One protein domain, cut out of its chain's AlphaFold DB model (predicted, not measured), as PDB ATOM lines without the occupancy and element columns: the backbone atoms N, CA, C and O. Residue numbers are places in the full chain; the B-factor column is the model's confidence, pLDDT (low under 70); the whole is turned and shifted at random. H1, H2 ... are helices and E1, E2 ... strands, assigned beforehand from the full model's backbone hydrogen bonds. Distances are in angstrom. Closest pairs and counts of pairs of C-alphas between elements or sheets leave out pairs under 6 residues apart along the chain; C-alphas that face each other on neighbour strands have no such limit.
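This is residues 13 to 122 of the 125 residues of an uncharacterized protein of Ruminococcus sp. AF32-2AC (UniProt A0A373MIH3). A strongly twisted sheet of six strands has two helices, H1 and H2, side by side over one face and running opposite ways, while a short third helix, H3, packs on H1 near the sheet's edge strand E1. The long strand E6 bends, and after it residues 104 to 115, with no named element, lead back to H3. The printed part has 110 residues with three named helices and six named strands, along the chain E1 H1 E2 E3 E4 E5 H2 E6 H3; the sheet's order is E1, E6, E2, E3, E4, E5, antiparallel throughout, and the class is mixed, helices and strands. The whole is compact, with a radius of gyration of the C-alphas of 12.8 A, and rounded, with spans of 34 by 32 by 22 A.

The sheet holds E1, residues 13 to 15, from C-alpha 13 at (-14.763, 13.883, 5.276); E2, residues 35 to 40, 16.1 A; E3, residues 43 to 51, 25.3 A; E4, residues 63 to 67, 13.6 A; E5, residues 70 to 72; and E6, residues 94 to 103, 23.9 A. The helices are H1, residues 16 to 28, 18.4 A; H2, residues 75 to 84, 14.2 A; and H3, residues 116 to 121, ending at C-alpha 121 at (-22.661, 13.738, 8.924).

E2, E3, E4 and E5 form a meander, each strand the antiparallel neighbour of the one before. N 38 and O 45 of the hairpin E2 and E3 are 2.8 A apart, N 50 and O 64 of the hairpin E3 and E4 2.9 A, and N 67 and O 70 of the hairpin E4 and E5 2.9 A, within hydrogen-bond range. E6 bends by 61 degrees at residue 98; its pairing is staggered, residues 94 to 96 with E1, N 95 to O 14 at 2.8 A, and residues 96 to 102 with E2, N 39 to O 96 at 2.7 A. E1, H1 and E2 are a split strand-helix-strand unit, two strands running the same way with E6 between them, and its crossover is right-handed. H1 and H2 are on the same face, two layers, helices over a sheet, at heights over the sheet of 7.4 A and 9.7 A. H1 and H2 are close but not clearly touching, the closest C-alphas, of Lys 24 and Ile 75, 7.4 A apart, at a shallow tilt of 11 degrees, opposite ways. With residues 18 to 22 alone H1 only just touches H3, with 3 pairs of C-alphas within 8 A, the closest Asp 18 and Lys 121 at 6.8 A. H3 only grazes the sheet with residues 118 to 121. In H1, H2 and H3 every O i to N i+4 pair is within hydrogen-bond range.

The C-alphas farthest apart, of Glu 42 and Glu 57, are 36.0 A apart. The printed part has no cut; the links E3 to E4 and E6 to H3 are long. The mean pLDDT of the printed part is 94.2, and no printed residue is under 70.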
ATOM      1  N   PHE A  13     -15.393  14.639   4.191       95.62
ATOM      2  CA  PHE A  13     -14.763  13.883   5.276       95.62
ATOM      3  C   PHE A  13     -15.805  13.471   6.311       95.62
ATOM      4  O   PHE A  13     -16.585  14.306   6.774       95.62
ATOM      5  N   ILE A  14     -15.808  12.199   6.689       96.81
ATOM      6  CA  ILE A  14     -16.801  11.588   7.580       96.81
ATOM      7  C   ILE A  14     -16.152  10.429   8.338       96.81
ATOM      8  O   ILE A  14     -15.176   9.856   7.859       96.81
ATOM      9  N   LYS A  15     -16.652  10.079   9.525       97.25
ATOM     10  CA  LYS A  15     -16.188   8.863  10.204       97.25
ATOM     11  C   LYS A  15     -16.765   7.620   9.533       97.25
ATOM     12  O   LYS A  15     -17.918   7.632   9.106       97.25
ATOM     13  N   MET A  16     -16.018   6.521   9.508       96.38
ATOM     14  CA  MET A  16     -16.536   5.269   8.947       96.38
ATOM     15  C   MET A  16     -17.772   4.751   9.698       96.38
ATOM     16  O   MET A  16     -18.699   4.245   9.070       96.38
ATOM     17  N   GLN A  17     -17.840   4.934  11.021       97.06
ATOM     18  CA  GLN A  17     -19.014   4.561  11.816       97.06
ATOM     19  C   GLN A  17     -20.294   5.246  11.317       97.06
ATOM     20  O   GLN A  17     -21.341   4.613  11.242       97.06
ATOM     21  N   ASP A  18     -20.197   6.513  10.900       97.50
ATOM     22  CA  ASP A  18     -21.334   7.285  10.409       97.50
ATOM     23  C   ASP A  18     -21.822   6.749   9.057       97.50
ATOM     24  O   ASP A  18     -23.018   6.778   8.788       97.50
ATOM     25  N   VAL A  19     -20.914   6.234   8.221       96.69
ATOM     26  CA  VAL A  19     -21.259   5.551   6.965       96.69
ATOM     27  C   VAL A  19     -21.926   4.206   7.249       96.69
ATOM     28  O   VAL A  19     -22.959   3.906   6.657       96.69
ATOM     29  N   ILE A  20     -21.382   3.416   8.178       96.88
ATOM     30  CA  ILE A  20     -21.966   2.127   8.581       96.88
ATOM     31  C   ILE A  20     -23.376   2.314   9.140       96.88
ATOM     32  O   ILE A  20     -24.257   1.522   8.823       96.88
ATOM     33  N   GLU A  21     -23.613   3.354   9.939       97.50
ATOM     34  CA  GLU A  21     -24.953   3.696  10.420       97.50
ATOM     35  C   GLU A  21     -25.929   3.949   9.268       97.50
ATOM     36  O   GLU A  21     -27.019   3.390   9.275       97.50
ATOM     37  N   LEU A  22     -25.533   4.706   8.242       97.56
ATOM     38  CA  LEU A  22     -26.401   4.957   7.086       97.56
ATOM     39  C   LEU A  22     -26.675   3.691   6.267       97.56
ATOM     40  O   LEU A  22     -27.796   3.486   5.809       97.56
ATOM     41  N   ILE A  23     -25.667   2.831   6.107       97.06
ATOM     42  CA  ILE A  23     -25.827   1.527   5.453       97.06
ATOM     43  C   ILE A  23     -26.808   0.650   6.246       97.06
ATOM     44  O   ILE A  23     -27.668   0.008   5.647       97.06
ATOM     45  N   LYS A  24     -26.709   0.640   7.584       96.88
ATOM     46  CA  LYS A  24     -27.645  -0.069   8.471       96.88
ATOM     47  C   LYS A  24     -29.065   0.464   8.339       96.88
ATOM     48  O   LYS A  24     -29.987  -0.330   8.211       96.88
ATOM     49  N   GLU A  25     -29.232   1.784   8.378       96.81
ATOM     50  CA  GLU A  25     -30.536   2.441   8.250       96.81
ATOM     51  C   GLU A  25     -31.235   2.045   6.942       96.81
ATOM     52  O   GLU A  25     -32.384   1.612   6.981       96.81
ATOM     53  N   ASP A  26     -30.537   2.120   5.801       96.56
ATOM     54  CA  ASP A  26     -31.108   1.716   4.508       96.56
ATOM     55  C   ASP A  26     -31.414   0.219   4.467       96.56
ATOM     56  O   ASP A  26     -32.490  -0.182   4.023       96.56
ATOM     57  N   TYR A  27     -30.505  -0.611   4.984       96.25
ATOM     58  CA  TYR A  27     -30.711  -2.054   5.016       96.25
ATOM     59  C   TYR A  27     -31.939  -2.446   5.842       96.25
ATOM     60  O   TYR A  27     -32.689  -3.328   5.425       96.25
ATOM     61  N   GLU A  28     -32.191  -1.791   6.980       96.25
ATOM     62  CA  GLU A  28     -33.388  -2.050   7.789       96.25
ATOM     63  C   GLU A  28     -34.686  -1.742   7.038       96.25
ATOM     64  O   GLU A  28     -35.647  -2.510   7.141       96.25
ATOM     65  N   GLU A  29     -34.667  -0.714   6.194       96.19
ATOM     66  CA  GLU A  29     -35.755  -0.352   5.280       96.19
ATOM     67  C   GLU A  29     -35.763  -1.192   3.988       96.19
ATOM     68  O   GLU A  29     -36.570  -0.953   3.093       96.19
ATOM     69  N   SER A  30     -34.919  -2.226   3.899       95.06
ATOM     70  CA  SER A  30     -34.768  -3.106   2.730       95.06
ATOM     71  C   SER A  30     -34.291  -2.388   1.462       95.06
ATOM     72  O   SER A  30     -34.619  -2.821   0.363       95.06
ATOM     73  N   ILE A  31     -33.498  -1.325   1.614       94.88
ATOM     74  CA  ILE A  31     -32.924  -0.516   0.532       94.88
ATOM     75  C   ILE A  31     -31.402  -0.718   0.500       94.88
ATOM     76  O   ILE A  31     -30.745  -0.808   1.539       94.88
ATOM     77  N   ALA A  32     -30.806  -0.786  -0.691       94.19
ATOM     78  CA  ALA A  32     -29.358  -0.817  -0.830       94.19
ATOM     79  C   ALA A  32     -28.779   0.604  -0.735       94.19
ATOM     80  O   ALA A  32     -28.991   1.442  -1.616       94.19
ATOM     81  N   PHE A  33     -27.966   0.865   0.292       93.56
ATOM     82  CA  PHE A  33     -27.158   2.084   0.332       93.56
ATOM     83  C   PHE A  33     -26.161   2.068  -0.832       93.56
ATOM     84  O   PHE A  33     -25.181   1.321  -0.792       93.56
ATOM     85  N   SER A  34     -26.407   2.877  -1.867       93.62
ATOM     86  CA  SER A  34     -25.622   2.858  -3.110       93.62
ATOM     87  C   SER A  34     -24.116   2.936  -2.854       93.62
ATOM     88  O   SER A  34     -23.659   3.637  -1.947       93.62
ATOM     89  N   LEU A  35     -23.336   2.255  -3.698       96.62
ATOM     90  CA  LEU A  35     -21.886   2.197  -3.553       96.62
ATOM     91  C   LEU A  35     -21.254   3.597  -3.595       96.62
ATOM     92  O   LEU A  35     -21.780   4.553  -4.176       96.62
ATOM     93  N   MET A  36     -20.093   3.717  -2.971       97.00
ATOM     94  CA  MET A  36     -19.334   4.953  -2.882       97.00
ATOM     95  C   MET A  36     -17.842   4.655  -2.994       97.00
ATOM     96  O   MET A  36     -17.381   3.571  -2.632       97.00
ATOM     97  N   LYS A  37     -17.089   5.632  -3.494       97.19
ATOM     98  CA  LYS A  37     -15.631   5.591  -3.513       97.19
ATOM     99  C   LYS A  37     -15.112   6.349  -2.307       97.19
ATOM    100  O   LYS A  37     -15.350   7.555  -2.185       97.19
ATOM    101  N   ILE A  38     -14.401   5.645  -1.440       96.62
ATOM    102  CA  ILE A  38     -13.771   6.204  -0.249       96.62
ATOM    103  C   ILE A  38     -12.256   6.197  -0.402       96.62
ATOM    104  O   ILE A  38     -11.706   5.402  -1.160       96.62
ATOM    105  N   ARG A  39     -11.579   7.069   0.337       96.06
ATOM    106  CA  ARG A  39     -10.128   7.109   0.436       96.06
ATOM    107  C   ARG A  39      -9.695   7.183   1.894       96.06
ATOM    108  O   ARG A  39     -10.177   8.021   2.660       96.06
ATOM    109  N   PHE A  40      -8.765   6.312   2.257       93.38
ATOM    110  CA  PHE A  40      -8.042   6.316   3.525       93.38
ATOM    111  C   PHE A  40      -6.663   5.684   3.309       93.38
ATOM    112  O   PHE A  40      -6.491   4.909   2.375       93.38
ATOM    113  N   ASP A  41      -5.667   6.053   4.120       87.75
ATOM    114  CA  ASP A  41      -4.280   5.564   3.965       87.75
ATOM    115  C   ASP A  41      -3.736   5.702   2.521       87.75
ATOM    116  O   ASP A  41      -3.122   4.796   1.969       87.75
ATOM    117  N   GLU A  42      -4.050   6.830   1.867       86.94
ATOM    118  CA  GLU A  42      -3.688   7.129   0.466       86.94
ATOM    119  C   GLU A  42      -4.214   6.125  -0.586       86.94
ATOM    120  O   GLU A  42      -3.855   6.217  -1.761       86.94
ATOM    121  N   LYS A  43      -5.108   5.205  -0.203       93.50
ATOM    122  CA  LYS A  43      -5.722   4.204  -1.083       93.50
ATOM    123  C   LYS A  43      -7.201   4.477  -1.279       93.50
ATOM    124  O   LYS A  43      -7.893   4.922  -0.366       93.50
ATOM    125  N   GLU A  44      -7.671   4.210  -2.490       95.81
ATOM    126  CA  GLU A  44      -9.084   4.295  -2.843       95.81
ATOM    127  C   GLU A  44      -9.729   2.918  -2.772       95.81
ATOM    128  O   GLU A  44      -9.143   1.935  -3.224       95.81
ATOM    129  N   HIS A  45     -10.945   2.884  -2.240       96.69
ATOM    130  CA  HIS A  45     -11.733   1.675  -2.055       96.69
ATOM    131  C   HIS A  45     -13.184   1.924  -2.465       96.69
ATOM    132  O   HIS A  45     -13.701   3.036  -2.313       96.69
ATOM    133  N   ILE A  46     -13.858   0.891  -2.965       96.62
ATOM    134  CA  ILE A  46     -15.302   0.923  -3.230       96.62
ATOM    135  C   ILE A  46     -16.030   0.230  -2.090       96.62
ATOM    136  O   ILE A  46     -15.702  -0.899  -1.739       96.62
ATOM    137  N   THR A  47     -17.042   0.875  -1.514       97.25
ATOM    138  CA  THR A  47     -17.829   0.267  -0.438       97.25
ATOM    139  C   THR A  47     -19.282   0.728  -0.431       97.25
ATOM    140  O   THR A  47     -19.618   1.741  -1.040       97.25
ATOM    141  N   GLY A  48     -20.159  -0.015   0.239       96.81
ATOM    142  CA  GLY A  48     -21.592   0.258   0.326       96.81
ATOM    143  C   GLY A  48     -22.393  -1.033   0.232       96.81
ATOM    144  O   GLY A  48     -21.906  -2.099   0.614       96.81
ATOM    145  N   ALA A  49     -23.603  -0.940  -0.306       96.69
ATOM    146  CA  ALA A  49     -24.467  -2.074  -0.576       96.69
ATOM    147  C   ALA A  49     -25.009  -2.051  -2.015       96.69
ATOM    148  O   ALA A  49     -25.141  -1.002  -2.649       96.69
ATOM    149  N   CYS A  50     -25.329  -3.229  -2.541       94.69
ATOM    150  CA  CYS A  50     -25.952  -3.400  -3.849       94.69
ATOM    151  C   CYS A  50     -26.857  -4.638  -3.879       94.69
ATOM    152  O   CYS A  50     -26.709  -5.545  -3.062       94.69
ATOM    153  N   VAL A  51     -27.761  -4.697  -4.855       94.94
ATOM    154  CA  VAL A  51     -28.626  -5.859  -5.104       94.94
ATOM    155  C   VAL A  51     -27.889  -6.889  -5.966       94.94
ATOM    156  O   VAL A  51     -27.283  -6.537  -6.979       94.94
ATOM    157  N   VAL A  52     -27.923  -8.163  -5.561       92.31
ATOM    158  CA  VAL A  52     -27.307  -9.286  -6.284       92.31
ATOM    159  C   VAL A  52     -28.301 -10.458  -6.393       92.31
ATOM    160  O   VAL A  52     -28.739 -10.955  -5.354       92.31
ATOM    161  N   PRO A  53     -28.600 -10.974  -7.607       91.31
ATOM    162  CA  PRO A  53     -28.149 -10.481  -8.914       91.31
ATOM    163  C   PRO A  53     -28.745  -9.104  -9.251       91.31
ATOM    164  O   PRO A  53     -29.723  -8.684  -8.647       91.31
ATOM    165  N   TYR A  54     -28.130  -8.388 -10.195       84.38
ATOM    166  CA  TYR A  54     -28.452  -6.983 -10.495       84.38
ATOM    167  C   TYR A  54     -29.929  -6.731 -10.866       84.38
ATOM    168  O   TYR A  54     -30.463  -5.653 -10.626       84.38
ATOM    169  N   ASP A  55     -30.587  -7.720 -11.461       88.56
ATOM    170  CA  ASP A  55     -31.979  -7.675 -11.903       88.56
ATOM    171  C   ASP A  55     -32.981  -8.185 -10.853       88.56
ATOM    172  O   ASP A  55     -34.178  -8.265 -11.134       88.56
ATOM    173  N   ALA A  56     -32.511  -8.538  -9.654       92.19
ATOM    174  CA  ALA A  56     -33.377  -8.982  -8.576       92.19
ATOM    175  C   ALA A  56     -34.151  -7.825  -7.931       92.19
ATOM    176  O   ALA A  56     -33.826  -6.645  -8.072       92.19
ATOM    177  N   GLU A  57     -35.194  -8.185  -7.187       93.25
ATOM    178  CA  GLU A  57     -35.935  -7.236  -6.364       93.25
ATOM    179  C   GLU A  57     -35.047  -6.698  -5.235       93.25
ATOM    180  O   GLU A  57     -34.309  -7.453  -4.594       93.25
ATOM    181  N   GLU A  58     -35.137  -5.392  -4.979       94.00
ATOM    182  CA  GLU A  58     -34.459  -4.748  -3.858       94.00
ATOM    183  C   GLU A  58     -35.145  -5.144  -2.545       94.00
ATOM    184  O   GLU A  58     -36.216  -4.652  -2.195       94.00
ATOM    185  N   ASN A  59     -34.542  -6.107  -1.849       94.88
ATOM    186  CA  ASN A  59     -34.979  -6.590  -0.547       94.88
ATOM    187  C   ASN A  59     -33.781  -7.127   0.256       94.88
ATOM    188  O   ASN A  59     -32.705  -7.374  -0.299       94.88
ATOM    189  N   LYS A  60     -33.960  -7.353   1.564       94.50
ATOM    190  CA  LYS A  60     -32.882  -7.829   2.455       94.50
ATOM    191  C   LYS A  60     -32.206  -9.122   1.974       94.50
ATOM    192  O   LYS A  60     -31.006  -9.280   2.168       94.50
ATOM    193  N   GLU A  61     -32.940 -10.029   1.326       94.94
ATOM    194  CA  GLU A  61     -32.391 -11.307   0.850       94.94
ATOM    195  C   GLU A  61     -31.427 -11.135  -0.327       94.94
ATOM    196  O   GLU A  61     -30.500 -11.937  -0.471       94.94
ATOM    197  N   ASN A  62     -31.594 -10.080  -1.128       96.00
ATOM    198  CA  ASN A  62     -30.774  -9.792  -2.307       96.00
ATOM    199  C   ASN A  62     -29.732  -8.689  -2.073       96.00
ATOM    200  O   ASN A  62     -28.792  -8.563  -2.859       96.00
ATOM    201  N   ILE A  63     -29.857  -7.903  -1.001       97.12
ATOM    202  CA  ILE A  63     -28.865  -6.886  -0.644       97.12
ATOM    203  C   ILE A  63     -27.571  -7.554  -0.170       97.12
ATOM    204  O   ILE A  63     -27.564  -8.442   0.685       97.12
ATOM    205  N   ARG A  64     -26.451  -7.115  -0.736       97.19
ATOM    206  CA  ARG A  64     -25.098  -7.513  -0.346       97.19
ATOM    207  C   ARG A  64     -24.272  -6.283  -0.031       97.19
ATOM    208  O   ARG A  64     -24.400  -5.264  -0.705       97.19
ATOM    209  N   PHE A  65     -23.401  -6.404   0.961       98.00
ATOM    210  CA  PHE A  65     -22.439  -5.364   1.313       98.00
ATOM    211  C   PHE A  65     -21.132  -5.618   0.581       98.00
ATOM    212  O   PHE A  65     -20.741  -6.770   0.386       98.00
ATOM    213  N   VAL A  66     -20.463  -4.551   0.168       97.00
ATOM    214  CA  VAL A  66     -19.278  -4.634  -0.684       97.00
ATOM    215  C   VAL A  66     -18.133  -3.852  -0.060       97.00
ATOM    216  O   VAL A  66     -18.320  -2.756   0.476       97.00
ATOM    217  N   PHE A  67     -16.935  -4.422  -0.152       96.75
ATOM    218  CA  PHE A  67     -15.677  -3.711   0.023       96.75
ATOM    219  C   PHE A  67     -14.686  -4.204  -1.034       96.75
ATOM    220  O   PHE A  67     -14.215  -5.341  -0.966       96.75
ATOM    221  N   ASP A  68     -14.396  -3.361  -2.019       95.31
ATOM    222  CA  ASP A  68     -13.679  -3.709  -3.245       95.31
ATOM    223  C   ASP A  68     -14.263  -4.973  -3.898       95.31
ATOM    224  O   ASP A  68     -15.421  -4.980  -4.309       95.31
ATOM    225  N   GLU A  69     -13.487  -6.055  -3.979       93.75
ATOM    226  CA  GLU A  69     -13.934  -7.335  -4.541       93.75
ATOM    227  C   GLU A  69     -14.578  -8.271  -3.506       93.75
ATOM    228  O   GLU A  69     -15.085  -9.338  -3.858       93.75
ATOM    229  N   LYS A  70     -14.575  -7.900  -2.219       96.56
ATOM    230  CA  LYS A  70     -15.218  -8.693  -1.169       96.56
ATOM    231  C   LYS A  70     -16.708  -8.375  -1.097       96.56
ATOM    232  O   LYS A  70     -17.108  -7.212  -1.076       96.56
ATOM    233  N   VAL A  71     -17.516  -9.428  -0.996       96.81
ATOM    234  CA  VAL A  71     -18.979  -9.358  -0.918       96.81
ATOM    235  C   VAL A  71     -19.451 -10.096   0.331       96.81
ATOM    236  O   VAL A  71     -19.049 -11.235   0.567       96.81
ATOM    237  N   PHE A  72     -20.325  -9.463   1.109       97.88
ATOM    238  CA  PHE A  72     -20.829  -9.976   2.379       97.88
ATOM    239  C   PHE A  72     -22.351 -10.124   2.331       97.88
ATOM    240  O   PHE A  72     -23.063  -9.256   1.817       97.88
ATOM    241  N   GLY A  73     -22.846 -11.245   2.858       96.12
ATOM    242  CA  GLY A  73     -24.278 -11.547   2.933       96.12
ATOM    243  C   GLY A  73     -24.970 -11.005   4.183       96.12
ATOM    244  O   GLY A  73     -26.192 -10.937   4.204       96.12
ATOM    245  N   SER A  74     -24.206 -10.623   5.208       96.12
ATOM    246  CA  SER A  74     -24.721 -10.055   6.454       96.12
ATOM    247  C   SER A  74     -24.017  -8.740   6.772       96.12
ATOM    248  O   SER A  74     -22.870  -8.510   6.366       96.12
ATOM    249  N   ILE A  75     -24.717  -7.867   7.493       95.38
ATOM    250  CA  ILE A  75     -24.161  -6.579   7.903       95.38
ATOM    251  C   ILE A  75     -23.138  -6.765   9.025       95.38
ATOM    252  O   ILE A  75     -22.167  -6.018   9.112       95.38
ATOM    253  N   GLU A  76     -23.317  -7.797   9.849       96.44
ATOM    254  CA  GLU A  76     -22.408  -8.190  10.917       96.44
ATOM    255  C   GLU A  76     -21.045  -8.615  10.361       96.44
ATOM    256  O   GLU A  76     -20.022  -8.111  10.827       96.44
ATOM    257  N   ASP A  77     -21.019  -9.471   9.331       97.31
ATOM    258  CA  ASP A  77     -19.769  -9.913   8.697       97.31
ATOM    259  C   ASP A  77     -19.047  -8.747   8.018       97.31
ATOM    260  O   ASP A  77     -17.822  -8.637   8.090       97.31
ATOM    261  N   PHE A  78     -19.807  -7.848   7.385       97.19
ATOM    262  CA  PHE A  78     -19.255  -6.643   6.776       97.19
ATOM    263  C   PHE A  78     -18.597  -5.734   7.820       97.19
ATOM    264  O   PHE A  78     -17.467  -5.294   7.626       97.19
ATOM    265  N   ILE A  79     -19.260  -5.482   8.951       95.88
ATOM    266  CA  ILE A  79     -18.712  -4.642  10.028       95.88
ATOM    267  C   ILE A  79     -17.486  -5.290  10.657       95.88
ATOM    268  O   ILE A  79     -16.477  -4.613  10.844       95.88
ATOM    269  N   PHE A  80     -17.547  -6.596  10.925       95.81
ATOM    270  CA  PHE A  80     -16.402  -7.345  11.430       95.81
ATOM    271  C   PHE A  80     -15.203  -7.212  10.483       95.81
ATOM    272  O   PHE A  80     -14.097  -6.893  10.922       95.81
ATOM    273  N   PHE A  81     -15.421  -7.370   9.175       96.38
ATOM    274  CA  PHE A  81     -14.382  -7.151   8.175       96.38
ATOM    275  C   PHE A  81     -13.856  -5.706   8.195       96.38
ATOM    276  O   PHE A  81     -12.640  -5.497   8.175       96.38
ATOM    277  N   MET A  82     -14.742  -4.706   8.277       94.62
ATOM    278  CA  MET A  82     -14.341  -3.300   8.350       94.62
ATOM    279  C   MET A  82     -13.437  -3.034   9.555       94.62
ATOM    280  O   MET A  82     -12.416  -2.372   9.398       94.62
ATOM    281  N   GLU A  83     -13.747  -3.586  10.723       92.81
ATOM    282  CA  GLU A  83     -12.956  -3.387  11.940       92.81
ATOM    283  C   GLU A  83     -11.637  -4.162  11.959       92.81
ATOM    284  O   GLU A  83     -10.645  -3.655  12.479       92.81
ATOM    285  N   GLN A  84     -11.615  -5.384  11.419       93.12
ATOM    286  CA  GLN A  84     -10.495  -6.310  11.620       93.12
ATOM    287  C   GLN A  84      -9.565  -6.446  10.408       93.12
ATOM    288  O   GLN A  84      -8.373  -6.697  10.578       93.12
ATOM    289  N   GLU A  85     -10.081  -6.299   9.187       93.12
ATOM    290  CA  GLU A  85      -9.376  -6.726   7.970       93.12
ATOM    291  C   GLU A  85      -9.287  -5.662   6.867       93.12
ATOM    292  O   GLU A  85      -8.403  -5.756   6.018       93.12
ATOM    293  N   SER A  86     -10.160  -4.651   6.856       90.94
ATOM    294  CA  SER A  86     -10.191  -3.633   5.787       90.94
ATOM    295  C   SER A  86      -8.940  -2.748   5.717       90.94
ATOM    296  O   SER A  86      -8.717  -2.059   4.724       90.94
ATOM    297  N   GLY A  87      -8.133  -2.733   6.781       90.06
ATOM    298  CA  GLY A  87      -6.995  -1.828   6.935       90.06
ATOM    299  C   GLY A  87      -7.359  -0.445   7.484       90.06
ATOM    300  O   GLY A  87      -6.456   0.324   7.793       90.06
ATOM    301  N   ILE A  88      -8.647  -0.132   7.684       90.12
ATOM    302  CA  ILE A  88      -9.082   1.159   8.249       90.12
ATOM    303  C   ILE A  88      -8.721   1.325   9.739       90.12
ATOM    304  O   ILE A  88      -8.720   2.437  10.276       90.12
ATOM    305  N   GLY A  89      -8.433   0.207  10.416       82.88
ATOM    306  CA  GLY A  89      -7.990   0.109  11.808       82.88
ATOM    307  C   GLY A  89      -9.069   0.371  12.865       82.88
ATOM    308  O   GLY A  89      -9.070  -0.281  13.904       82.88
ATOM    309  N   SER A  90      -9.979   1.319  12.631       91.44
ATOM    310  CA  SER A  90     -11.072   1.669  13.544       91.44
ATOM    311  C   SER A  90     -12.235   2.316  12.794       91.44
ATOM    312  O   SER A  90     -12.025   3.073  11.848       91.44
ATOM    313  N   LEU A  91     -13.473   2.091  13.245       93.06
ATOM    314  CA  LEU A  91     -14.643   2.781  12.684       93.06
ATOM    315  C   LEU A  91     -14.689   4.275  13.041       93.06
ATOM    316  O   LEU A  91     -15.361   5.052  12.363       93.06
ATOM    317  N   ASP A  92     -13.942   4.701  14.061       94.88
ATOM    318  CA  ASP A  92     -13.768   6.118  14.389       94.88
ATOM    319  C   ASP A  92     -12.843   6.855  13.407       94.88
ATOM    320  O   ASP A  92     -12.772   8.089  13.439       94.88
ATOM    321  N   THR A  93     -12.146   6.125  12.526       95.12
ATOM    322  CA  THR A  93     -11.283   6.701  11.495       95.12
ATOM    323  C   THR A  93     -12.089   7.617  10.577       95.12
ATOM    324  O   THR A  93     -13.148   7.254  10.054       95.12
ATOM    325  N   VAL A  94     -11.562   8.825  10.370       96.12
ATOM    326  CA  VAL A  94     -12.090   9.778   9.393       96.12
ATOM    327  C   VAL A  94     -11.596   9.379   8.011       96.12
ATOM    328  O   VAL A  94     -10.391   9.309   7.775       96.12
ATOM    329  N   ILE A  95     -12.537   9.159   7.106       96.12
ATOM    330  CA  ILE A  95     -12.291   8.827   5.708       96.12
ATOM    331  C   ILE A  95     -12.731   9.970   4.801       96.12
ATOM    332  O   ILE A  95     -13.573  10.794   5.168       96.12
ATOM    333  N   GLU A  96     -12.168  10.008   3.600       96.62
ATOM    334  CA  GLU A  96     -12.615  10.879   2.519       96.62
ATOM    335  C   GLU A  96     -13.602  10.113   1.630       96.62
ATOM    336  O   GLU A  96     -13.276   9.052   1.116       96.62
ATOM    337  N   ILE A  97     -14.799  10.644   1.400       96.56
ATOM    338  CA  ILE A  97     -15.701  10.192   0.339       96.56
ATOM    339  C   ILE A  97     -15.411  11.028  -0.902       96.56
ATOM    340  O   ILE A  97     -15.617  12.246  -0.906       96.56
ATOM    341  N   VAL A  98     -14.941  10.356  -1.949       95.44
ATOM    342  CA  VAL A  98     -14.554  10.948  -3.235       95.44
ATOM    343  C   VAL A  98     -15.754  10.982  -4.184       95.44
ATOM    344  O   VAL A  98     -16.041  12.006  -4.797       95.44
ATOM    345  N   GLU A  99     -16.499   9.879  -4.256       95.12
ATOM    346  CA  GLU A  99     -17.697   9.727  -5.087       95.12
ATOM    347  C   GLU A  99     -18.777   8.986  -4.296       95.12
ATOM    348  O   GLU A  99     -18.461   8.132  -3.472       95.12
ATOM    349  N   ALA A 100     -20.050   9.280  -4.553       94.75
ATOM    350  CA  ALA A 100     -21.179   8.582  -3.940       94.75
ATOM    351  C   ALA A 100     -22.275   8.324  -4.977       94.75
ATOM    352  O   ALA A 100     -22.337   9.013  -5.997       94.75
ATOM    353  N   GLY A 101     -23.161   7.365  -4.703       93.50
ATOM    354  CA  GLY A 101     -24.229   7.001  -5.633       93.50
ATOM    355  C   GLY A 101     -23.692   6.277  -6.866       93.50
ATOM    356  O   GLY A 101     -24.076   6.589  -7.988       93.50
ATOM    357  N   ILE A 102     -22.755   5.358  -6.668       92.88
ATOM    358  CA  ILE A 102     -22.268   4.476  -7.720       92.88
ATOM    359  C   ILE A 102     -23.283   3.341  -7.863       92.88
ATOM    360  O   ILE A 102     -23.487   2.551  -6.943       92.88
ATOM    361  N   ILE A 103     -23.932   3.277  -9.020       88.12
ATOM    362  CA  ILE A 103     -24.920   2.256  -9.370       88.12
ATOM    363  C   ILE A 103     -24.441   1.640 -10.682       88.12
ATOM    364  O   ILE A 103     -24.186   2.356 -11.644       88.12
ATOM    365  N   ASN A 104     -24.259   0.319 -10.719       85.50
ATOM    366  CA  ASN A 104     -23.729  -0.407 -11.888       85.50
ATOM    367  C   ASN A 104     -22.365   0.080 -12.384       85.50
ATOM    368  O   ASN A 104     -22.088   0.064 -13.580       85.50
ATOM    369  N   GLY A 105     -21.517   0.540 -11.465       84.88
ATOM    370  CA  GLY A 105     -20.216   1.110 -11.807       84.88
ATOM    371  C   GLY A 105     -20.277   2.537 -12.359       84.88
ATOM    372  O   GLY A 105     -19.226   3.103 -12.648       84.88
ATOM    373  N   GLU A 106     -21.461   3.146 -12.465       88.25
ATOM    374  CA  GLU A 106     -21.624   4.537 -12.879       88.25
ATOM    375  C   GLU A 106     -21.954   5.438 -11.687       88.25
ATOM    376  O   GLU A 106     -22.899   5.200 -10.934       88.25
ATOM    377  N   THR A 107     -21.184   6.512 -11.529       91.38
ATOM    378  CA  THR A 107     -21.415   7.526 -10.497       91.38
ATOM    379  C   THR A 107     -22.549   8.453 -10.932       91.38
ATOM    380  O   THR A 107     -22.362   9.325 -11.783       91.38
ATOM    381  N   VAL A 108     -23.740   8.288 -10.345       92.38
ATOM    382  CA  VAL A 108     -24.932   9.066 -10.738       92.38
ATOM    383  C   VAL A 108     -24.995  10.436 -10.059       92.38
ATOM    384  O   VAL A 108     -25.624  11.367 -10.572       92.38
ATOM    385  N   LEU A 109     -24.340  10.594  -8.904       89.50
ATOM    386  CA  LEU A 109     -24.270  11.877  -8.208       89.50
ATOM    387  C   LEU A 109     -23.095  12.706  -8.720       89.50
ATOM    388  O   LEU A 109     -21.962  12.249  -8.805       89.50
ATOM    389  N   LYS A 110     -23.341  13.999  -8.952       88.00
ATOM    390  CA  LYS A 110     -22.294  14.947  -9.375       88.00
ATOM    391  C   LYS A 110     -21.225  15.206  -8.309       88.00
ATOM    392  O   LYS A 110     -20.198  15.796  -8.614       88.00
ATOM    393  N   SER A 111     -21.525  14.896  -7.050       89.88
ATOM    394  CA  SER A 111     -20.629  15.068  -5.906       89.88
ATOM    395  C   SER A 111     -21.225  14.351  -4.689       89.88
ATOM    396  O   SER A 111     -22.458  14.357  -4.562       89.88
ATOM    397  N   PRO A 112     -20.398  13.822  -3.766       89.75
ATOM    398  CA  PRO A 112     -20.859  13.187  -2.527       89.75
ATOM    399  C   PRO A 112     -21.748  14.090  -1.662       89.75
ATOM    400  O   PRO A 112     -22.627  13.605  -0.957       89.75
ATOM    401  N   TRP A 113     -21.621  15.413  -1.788       91.69
ATOM    402  CA  TRP A 113     -22.477  16.382  -1.094       91.69
ATOM    403  C   TRP A 113     -23.955  16.365  -1.522       91.69
ATOM    404  O   TRP A 113     -24.774  17.026  -0.877       91.69
ATOM    405  N   HIS A 114     -24.297  15.686  -2.623       92.25
ATOM    406  CA  HIS A 114     -25.683  15.529  -3.071       92.25
ATOM    407  C   HIS A 114     -26.410  14.382  -2.363       92.25
ATOM    408  O   HIS A 114     -27.642  14.373  -2.369       92.25
ATOM    409  N   GLU A 115     -25.684  13.473  -1.706       93.25
ATOM    410  CA  GLU A 115     -26.283  12.578  -0.720       93.25
ATOM    411  C   GLU A 115     -26.419  13.375   0.586       93.25
ATOM    412  O   GLU A 115     -25.444  13.799   1.215       93.25
ATOM    413  N   LYS A 116     -27.666  13.699   0.942       93.38
ATOM    414  CA  LYS A 116     -27.948  14.656   2.017       93.38
ATOM    415  C   LYS A 116     -27.515  14.131   3.381       93.38
ATOM    416  O   LYS A 116     -27.141  14.938   4.227       93.38
ATOM    417  N   ARG A 117     -27.585  12.821   3.611       95.75
ATOM    418  CA  ARG A 117     -27.285  12.197   4.902       95.75
ATOM    419  C   ARG A 117     -25.778  12.147   5.146       95.75
ATOM    420  O   ARG A 117     -25.339  12.564   6.216       95.75
ATOM    421  N   LEU A 118     -24.984  11.816   4.126       94.75
ATOM    422  CA  LEU A 118     -23.533  11.992   4.111       94.75
ATOM    423  C   LEU A 118     -23.182  13.456   4.389       94.75
ATOM    424  O   LEU A 118     -22.448  13.749   5.331       94.75
ATOM    425  N   ALA A 119     -23.773  14.398   3.646       93.75
ATOM    426  CA  ALA A 119     -23.526  15.830   3.833       93.75
ATOM    427  C   ALA A 119     -23.870  16.338   5.249       93.75
ATOM    428  O   ALA A 119     -23.227  17.263   5.754       93.75
ATOM    429  N   LEU A 120     -24.883  15.757   5.900       95.06
ATOM    430  CA  LEU A 120     -25.266  16.084   7.274       95.06
ATOM    431  C   LEU A 120     -24.271  15.538   8.305       95.06
ATOM    432  O   LEU A 120     -24.020  16.233   9.292       95.06
ATOM    433  N   LYS A 121     -23.681  14.366   8.065       95.06
ATOM    434  CA  LYS A 121     -22.661  13.738   8.924       95.06
ATOM    435  C   LYS A 121     -21.224  14.202   8.619       95.06
ATOM    436  O   LYS A 121     -20.311  13.924   9.388       95.06
ATOM    437  N   ALA A 122     -21.027  14.975   7.550       94.25
ATOM    438  CA  ALA A 122     -19.737  15.547   7.167       94.25
ATOM    439  C   ALA A 122     -19.085  16.393   8.273       94.25
ATOM    440  O   ALA A 122     -19.736  17.233   8.904       94.25
TER     441      ALA A 122